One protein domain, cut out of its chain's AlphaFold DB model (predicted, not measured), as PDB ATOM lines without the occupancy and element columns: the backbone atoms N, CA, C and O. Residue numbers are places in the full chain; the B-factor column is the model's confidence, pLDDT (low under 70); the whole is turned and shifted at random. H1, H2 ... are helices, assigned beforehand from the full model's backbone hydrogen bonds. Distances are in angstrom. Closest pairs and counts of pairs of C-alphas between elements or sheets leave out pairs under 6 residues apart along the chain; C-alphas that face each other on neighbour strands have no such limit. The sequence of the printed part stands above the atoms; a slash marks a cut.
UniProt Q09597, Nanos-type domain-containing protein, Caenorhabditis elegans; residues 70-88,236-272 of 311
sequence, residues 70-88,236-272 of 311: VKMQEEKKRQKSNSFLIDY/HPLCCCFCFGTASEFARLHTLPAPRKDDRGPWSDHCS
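What this domain is: This is residues 70 to 88 and 236 to 272 of the 311 residues of the protein "Nanos-type domain-containing protein" of Caenorhabditis elegans (UniProt Q09597). What would one see first, starting from residue 70? A helix, H1, makes an arm whose residues 70 to 81 stick out, and farther along the long axis lies a small head in which a shorter helix, H2, has the unnamed stretch 254 to 272 folded back beside it. The arm makes much of the length. How is it made up? The printed part has 56 residues with two named helices, H1 then H2, and no named strand; its class is all helix. How compact is it? It is loose, with a radius of gyration of the C-alphas of 14.6 A and spans of 49 by 20 by 18 A.

How they stand to each other: How do the two helices stand? H1, residues 70 to 88, and H2, residues 241 to 253, are apart, with no C-alpha of the one within 8 A of the other. Which residues stand free? Residues 70 to 81, which belong to H1, stand free. What do the backbones show? In H1 and H2 every O i to N i+4 pair is within hydrogen-bond range.

Where its parts are: Where does H1 run? It runs 27.7 A from C-alpha 70 at (-37.720, 8.115, -60.865) to C-alpha 88. Where does H2 run? It runs 18.1 A from C-alpha 241 to C-alpha 253 at (-43.890, 11.496, -39.241).

The domain as a whole: How far does it reach? The two C-alphas farthest apart, those of Val 70 and His 236, are 49.2 A apart. Where is the cut? Residues 89 to 235 are not printed, and C-alphas 88 and 236 are 30.2 A apart across this cut, which lies in the link from H1 to H2. Where is confidence low? Residues 85 to 88 and 236 to 237 have pLDDT under 70; the mean of the printed part is 90.1.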
ATOM      1  N   VAL A  70     -38.212   9.192 -61.747       96.63
ATOM      2  CA  VAL A  70     -37.720   8.115 -60.865       96.63
ATOM      3  C   VAL A  70     -37.839   8.518 -59.393       96.63
ATOM      4  O   VAL A  70     -38.364   7.743 -58.596       96.63
ATOM      5  N   LYS A  71     -37.456   9.754 -59.043       94.46
ATOM      6  CA  LYS A  71     -37.573  10.266 -57.669       94.46
ATOM      7  C   LYS A  71     -39.028  10.301 -57.177       94.46
ATOM      8  O   LYS A  71     -39.308   9.835 -56.078       94.46
ATOM      9  N   MET A  72     -39.968  10.762 -58.009       93.34
ATOM     10  CA  MET A  72     -41.399  10.763 -57.661       93.34
ATOM     11  C   MET A  72     -41.978   9.345 -57.514       93.34
ATOM     12  O   MET A  72     -42.819   9.101 -56.650       93.34
ATOM     13  N   GLN A  73     -41.536   8.391 -58.340       94.09
ATOM     14  CA  GLN A  73     -41.933   6.982 -58.222       94.09
ATOM     15  C   GLN A  73     -41.415   6.360 -56.917       94.09
ATOM     16  O   GLN A  73     -42.144   5.611 -56.266       94.09
ATOM     17  N   GLU A  74     -40.185   6.685 -56.514       93.27
ATOM     18  CA  GLU A  74     -39.607   6.223 -55.251       93.27
ATOM     19  C   GLU A  74     -40.333   6.826 -54.038       93.27
ATOM     20  O   GLU A  74     -40.696   6.096 -53.116       93.27
ATOM     21  N   GLU A  75     -40.654   8.123 -54.065       91.56
ATOM     22  CA  GLU A  75     -41.459   8.783 -53.026       91.56
ATOM     23  C   GLU A  75     -42.872   8.179 -52.921       91.56
ATOM     24  O   GLU A  75     -43.347   7.905 -51.818       91.56
ATOM     25  N   LYS A  76     -43.517   7.860 -54.052       91.26
ATOM     26  CA  LYS A  76     -44.824   7.180 -54.068       91.26
ATOM     27  C   LYS A  76     -44.750   5.754 -53.508       91.26
ATOM     28  O   LYS A  76     -45.690   5.309 -52.848       91.26
ATOM     29  N   LYS A  77     -43.647   5.030 -53.740       89.73
ATOM     30  CA  LYS A  77     -43.403   3.717 -53.117       89.73
ATOM     31  C   LYS A  77     -43.206   3.844 -51.602       89.73
ATOM     32  O   LYS A  77     -43.824   3.076 -50.871       89.73
ATOM     33  N   ARG A  78     -42.454   4.852 -51.137       85.40
ATOM     34  CA  ARG A  78     -42.278   5.156 -49.701       85.40
ATOM     35  C   ARG A  78     -43.600   5.514 -49.014       85.40
ATOM     36  O   ARG A  78     -43.851   5.072 -47.899       85.40
ATOM     37  N   GLN A  79     -44.478   6.267 -49.679       84.35
ATOM     38  CA  GLN A  79     -45.811   6.566 -49.138       84.35
ATOM     39  C   GLN A  79     -46.673   5.304 -48.982       84.35
ATOM     40  O   GLN A  79     -47.335   5.147 -47.959       84.35
ATOM     41  N   LYS A  80     -46.630   4.374 -49.949       83.58
ATOM     42  CA  LYS A  80     -47.369   3.103 -49.858       83.58
ATOM     43  C   LYS A  80     -46.848   2.189 -48.746       83.58
ATOM     44  O   LYS A  80     -47.659   1.622 -48.024       83.58
ATOM     45  N   SER A  81     -45.527   2.069 -48.578       79.00
ATOM     46  CA  SER A  81     -44.955   1.273 -47.482       79.00
ATOM     47  C   SER A  81     -45.270   1.876 -46.112       79.00
ATOM     48  O   SER A  81     -45.546   1.144 -45.168       79.00
ATOM     49  N   ASN A  82     -45.296   3.208 -46.012       73.24
ATOM     50  CA  ASN A  82     -45.631   3.886 -44.763       73.24
ATOM     51  C   ASN A  82     -47.109   3.721 -44.395       73.24
ATOM     52  O   ASN A  82     -47.397   3.552 -43.219       73.24
ATOM     53  N   SER A  83     -48.030   3.710 -45.368       75.32
ATOM     54  CA  SER A  83     -49.452   3.427 -45.109       75.32
ATOM     55  C   SER A  83     -49.641   2.082 -44.403       75.32
ATOM     56  O   SER A  83     -50.368   2.008 -43.423       75.32
ATOM     57  N   PHE A  84     -48.932   1.043 -44.854       70.35
ATOM     58  CA  PHE A  84     -49.024  -0.291 -44.260       70.35
ATOM     59  C   PHE A  84     -48.438  -0.347 -42.838       70.35
ATOM     60  O   PHE A  84     -48.996  -0.994 -41.956       70.35
ATOM     61  N   LEU A  85     -47.337   0.375 -42.585       67.33
ATOM     62  CA  LEU A  85     -46.734   0.464 -41.251       67.33
ATOM     63  C   LEU A  85     -47.644   1.205 -40.250       67.33
ATOM     64  O   LEU A  85     -47.667   0.855 -39.072       67.33
ATOM     65  N   ILE A  86     -48.396   2.214 -40.710       65.34
ATOM     66  CA  ILE A  86     -49.371   2.942 -39.882       65.34
ATOM     67  C   ILE A  86     -50.489   2.008 -39.443       65.34
ATOM     68  O   ILE A  86     -50.775   1.943 -38.251       65.34
ATOM     69  N   ASP A  87     -51.076   1.266 -40.382       66.90
ATOM     70  CA  ASP A  87     -52.164   0.337 -40.076       66.90
ATOM     71  C   ASP A  87     -51.708  -0.752 -39.092       66.90
ATOM     72  O   ASP A  87     -52.459  -1.125 -38.194       66.90
ATOM     73  N   TYR A  88     -50.449  -1.201 -39.185       66.26
ATOM     74  CA  TYR A  88     -49.879  -2.159 -38.236       66.26
ATOM     75  C   TYR A  88     -49.633  -1.565 -36.839       66.26
ATOM     76  O   TYR A  88     -49.871  -2.238 -35.845       66.26
ATOM     77  N   HIS A 236     -41.674  10.234 -10.517       61.18
ATOM     78  CA  HIS A 236     -42.165  10.389 -11.883       61.18
ATOM     79  C   HIS A 236     -42.186   9.008 -12.537       61.18
ATOM     80  O   HIS A 236     -41.194   8.278 -12.384       61.18
ATOM     81  N   PRO A 237     -43.302   8.620 -13.184       64.46
ATOM     82  CA  PRO A 237     -43.422   7.299 -13.774       64.46
ATOM     83  C   PRO A 237     -42.168   7.041 -14.604       64.46
ATOM     84  O   PRO A 237     -41.674   7.947 -15.279       64.46
ATOM     85  N   LEU A 238     -41.598   5.844 -14.450       82.71
ATOM     86  CA  LEU A 238     -40.357   5.433 -15.096       82.71
ATOM     87  C   LEU A 238     -40.532   5.564 -16.614       82.71
ATOM     88  O   LEU A 238     -40.967   4.629 -17.269       82.71
ATOM     89  N   CYS A 239     -40.226   6.739 -17.160       93.48
ATOM     90  CA  CYS A 239     -40.401   7.035 -18.570       93.48
ATOM     91  C   CYS A 239     -39.124   6.652 -19.320       93.48
ATOM     92  O   CYS A 239     -38.035   7.174 -19.059       93.48
ATOM     93  N   CYS A 240     -39.246   5.758 -20.294       96.95
ATOM     94  CA  CYS A 240     -38.165   5.391 -21.189       96.95
ATOM     95  C   CYS A 240     -37.962   6.495 -22.229       96.95
ATOM     96  O   CYS A 240     -38.720   6.587 -23.194       96.95
ATOM     97  N   CYS A 241     -36.907   7.299 -22.078       96.17
ATOM     98  CA  CYS A 241     -36.543   8.341 -23.041       96.17
ATOM     99  C   CYS A 241     -36.383   7.803 -24.471       96.17
ATOM    100  O   CYS A 241     -36.786   8.474 -25.414       96.17
ATOM    101  N   PHE A 242     -35.832   6.592 -24.631       97.27
ATOM    102  CA  PHE A 242     -35.691   5.954 -25.943       97.27
ATOM    103  C   PHE A 242     -37.056   5.679 -26.592       97.27
ATOM    104  O   PHE A 242     -37.338   6.210 -27.660       97.27
ATOM    105  N   CYS A 243     -37.938   4.929 -25.919       97.58
ATOM    106  CA  CYS A 243     -39.272   4.622 -26.446       97.58
ATOM    107  C   CYS A 243     -40.122   5.880 -26.659       97.58
ATOM    108  O   CYS A 243     -40.849   5.954 -27.647       97.58
ATOM    109  N   PHE A 244     -40.023   6.863 -25.759       97.73
ATOM    110  CA  PHE A 244     -40.735   8.132 -25.886       97.73
ATOM    111  C   PHE A 244     -40.243   8.925 -27.102       97.73
ATOM    112  O   PHE A 244     -41.053   9.444 -27.866       97.73
ATOM    113  N   GLY A 245     -38.924   8.975 -27.322       97.22
ATOM    114  CA  GLY A 245     -38.328   9.590 -28.506       97.22
ATOM    115  C   GLY A 245     -38.793   8.915 -29.795       97.22
ATOM    116  O   GLY A 245     -39.220   9.601 -30.719       97.22
ATOM    117  N   THR A 246     -38.803   7.578 -29.832       97.12
ATOM    118  CA  THR A 246     -39.330   6.813 -30.974       97.12
ATOM    119  C   THR A 246     -40.808   7.112 -31.228       97.12
ATOM    120  O   THR A 246     -41.191   7.345 -32.369       97.12
ATOM    121  N   ALA A 247     -41.641   7.141 -30.184       97.55
ATOM    122  CA  ALA A 247     -43.066   7.432 -30.321       97.55
ATOM    123  C   ALA A 247     -43.339   8.883 -30.747       97.55
ATOM    124  O   ALA A 247     -44.219   9.130 -31.567       97.55
ATOM    125  N   SER A 248     -42.560   9.836 -30.232       97.92
ATOM    126  CA  SER A 248     -42.655  11.250 -30.613       97.92
ATOM    127  C   SER A 248     -42.280  11.460 -32.078       97.92
ATOM    128  O   SER A 248     -42.969  12.178 -32.797       97.92
ATOM    129  N   GLU A 249     -41.214  10.802 -32.537       97.65
ATOM    130  CA  GLU A 249     -40.787  10.859 -33.933       97.65
ATOM    131  C   GLU A 249     -41.799  10.186 -34.865       97.65
ATOM    132  O   GLU A 249     -42.117  10.719 -35.924       97.65
ATOM    133  N   PHE A 250     -42.371   9.057 -34.443       97.28
ATOM    134  CA  PHE A 250     -43.458   8.402 -35.163       97.28
ATOM    135  C   PHE A 250     -44.681   9.320 -35.297       97.28
ATOM    136  O   PHE A 250     -45.167   9.543 -36.405       97.28
ATOM    137  N   ALA A 251     -45.134   9.932 -34.197       98.25
ATOM    138  CA  ALA A 251     -46.248  10.875 -34.226       98.25
ATOM    139  C   ALA A 251     -45.967  12.050 -35.179       98.25
ATOM    140  O   ALA A 251     -46.814  12.399 -36.002       98.25
ATOM    141  N   ARG A 252     -44.739  12.588 -35.151       98.24
ATOM    142  CA  ARG A 252     -44.289  13.647 -36.063       98.24
ATOM    143  C   ARG A 252     -44.356  13.219 -37.532       98.24
ATOM    144  O   ARG A 252     -44.843  13.987 -38.358       98.24
ATOM    145  N   LEU A 253     -43.879  12.019 -37.868       97.90
ATOM    146  CA  LEU A 253     -43.890  11.496 -39.241       97.90
ATOM    147  C   LEU A 253     -45.309  11.276 -39.777       97.90
ATOM    148  O   LEU A 253     -45.545  11.450 -40.972       97.90
ATOM    149  N   HIS A 254     -46.251  10.941 -38.899       97.62
ATOM    150  CA  HIS A 254     -47.639  10.654 -39.259       97.62
ATOM    151  C   HIS A 254     -48.599  11.826 -39.036       97.62
ATOM    152  O   HIS A 254     -49.802  11.667 -39.204       97.62
ATOM    153  N   THR A 255     -48.081  13.019 -38.718       97.62
ATOM    154  CA  THR A 255     -48.891  14.219 -38.417       97.62
ATOM    155  C   THR A 255     -49.912  13.969 -37.294       97.62
ATOM    156  O   THR A 255     -50.990  14.557 -37.257       97.62
ATOM    157  N   LEU A 256     -49.571  13.079 -36.362       97.21
ATOM    158  CA  LEU A 256     -50.326  12.834 -35.140       97.21
ATOM    159  C   LEU A 256     -49.833  13.793 -34.043       97.21
ATOM    160  O   LEU A 256     -48.669  14.210 -34.061       97.21
ATOM    161  N   PRO A 257     -50.681  14.157 -33.068       97.61
ATOM    162  CA  PRO A 257     -50.234  14.935 -31.920       97.61
ATOM    163  C   PRO A 257     -49.136  14.176 -31.163       97.61
ATOM    164  O   PRO A 257     -49.269  12.984 -30.885       97.61
ATOM    165  N   ALA A 258     -48.041  14.866 -30.833       96.98
ATOM    166  CA  ALA A 258     -46.951  14.263 -30.075       96.98
ATOM    167  C   ALA A 258     -47.453  13.820 -28.686       96.98
ATOM    168  O   ALA A 258     -48.110  14.619 -28.007       96.98
ATOM    169  N   PRO A 259     -47.146  12.586 -28.245       96.83
ATOM    170  CA  PRO A 259     -47.563  12.112 -26.935       96.83
ATOM    171  C   PRO A 259     -46.904  12.942 -25.830       96.83
ATOM    172  O   PRO A 259     -45.767  13.407 -25.959       96.83
ATOM    173  N   ARG A 260     -47.595  13.108 -24.704       95.85
ATOM    174  CA  ARG A 260     -47.010  13.691 -23.495       95.85
ATOM    175  C   ARG A 260     -46.214  12.622 -22.757       95.85
ATOM    176  O   ARG A 260     -46.511  11.434 -22.820       95.85
ATOM    177  N   LYS A 261     -45.208  13.053 -21.993       93.67
ATOM    178  CA  LYS A 261     -44.388  12.138 -21.178       93.67
ATOM    179  C   LYS A 261     -45.201  11.381 -20.122       93.67
ATOM    180  O   LYS A 261     -44.836  10.262 -19.780       93.67
ATOM    181  N   ASP A 262     -46.282  11.991 -19.634       92.35
ATOM    182  CA  ASP A 262     -47.173  11.411 -18.623       92.35
ATOM    183  C   ASP A 262     -48.270  10.517 -19.229       92.35
ATOM    184  O   ASP A 262     -49.003   9.860 -18.487       92.35
ATOM    185  N   ASP A 263     -48.401  10.484 -20.560       93.60
ATOM    186  CA  ASP A 263     -49.382   9.628 -21.223       93.60
ATOM    187  C   ASP A 263     -48.952   8.159 -21.108       93.60
ATOM    188  O   ASP A 263     -47.763   7.823 -21.175       93.60
ATOM    189  N   ARG A 264     -49.934   7.263 -20.948       94.05
ATOM    190  CA  ARG A 264     -49.687   5.816 -20.958       94.05
ATOM    191  C   ARG A 264     -49.273   5.378 -22.357       94.05
ATOM    192  O   ARG A 264     -49.949   5.692 -23.332       94.05
ATOM    193  N   GLY A 265     -48.200   4.601 -22.444       95.04
ATOM    194  CA  GLY A 265     -47.713   4.070 -23.710       95.04
ATOM    195  C   GLY A 265     -46.506   3.154 -23.519       95.04
ATOM    196  O   GLY A 265     -46.055   2.949 -22.397       95.04
ATOM    197  N   PRO A 266     -45.897   2.645 -24.602       94.33
ATOM    198  CA  PRO A 266     -44.744   1.738 -24.515       94.33
ATOM    199  C   PRO A 266     -43.516   2.312 -23.785       94.33
ATOM    200  O   PRO A 266     -42.550   1.596 -23.524       94.33
ATOM    201  N   TRP A 267     -43.504   3.618 -23.507       96.73
ATOM    202  CA  TRP A 267     -42.470   4.298 -22.735       96.73
ATOM    203  C   TRP A 267     -42.766   4.392 -21.234       96.73
ATOM    204  O   TRP A 267     -41.831   4.689 -20.501       96.73
ATOM    205  N   SER A 268     -43.996   4.157 -20.760       95.22
ATOM    206  CA  SER A 268     -44.365   4.371 -19.349       95.22
ATOM    207  C   SER A 268     -43.949   3.243 -18.401       95.22
ATOM    208  O   SER A 268     -43.915   3.449 -17.190       95.22
ATOM    209  N   ASP A 269     -43.628   2.062 -18.935       93.58
ATOM    210  CA  ASP A 269     -43.486   0.842 -18.126       93.58
ATOM    211  C   ASP A 269     -42.039   0.553 -17.687       93.58
ATOM    212  O   ASP A 269     -41.782  -0.383 -16.930       93.58
ATOM    213  N   HIS A 270     -41.058   1.322 -18.167       95.03
ATOM    214  CA  HIS A 270     -39.643   1.078 -17.881       95.03
ATOM    215  C   HIS A 270     -38.776   2.322 -18.100       95.03
ATOM    216  O   HIS A 270     -39.109   3.215 -18.864       95.03
ATOM    217  N   CYS A 271     -37.586   2.353 -17.500       95.53
ATOM    218  CA  CYS A 271     -36.567   3.365 -17.791       95.53
ATOM    219  C   CYS A 271     -35.596   2.880 -18.880       95.53
ATOM    220  O   CYS A 271     -35.409   1.679 -19.075       95.53
ATOM    221  N   SER A 272     -34.925   3.800 -19.584       96.32
ATOM    222  CA  SER A 272     -33.956   3.414 -20.623       96.32
ATOM    223  C   SER A 272     -32.723   2.705 -20.049       96.32
ATOM    224  O   SER A 272     -32.273   1.704 -20.608       96.32
TER     225      SER A 272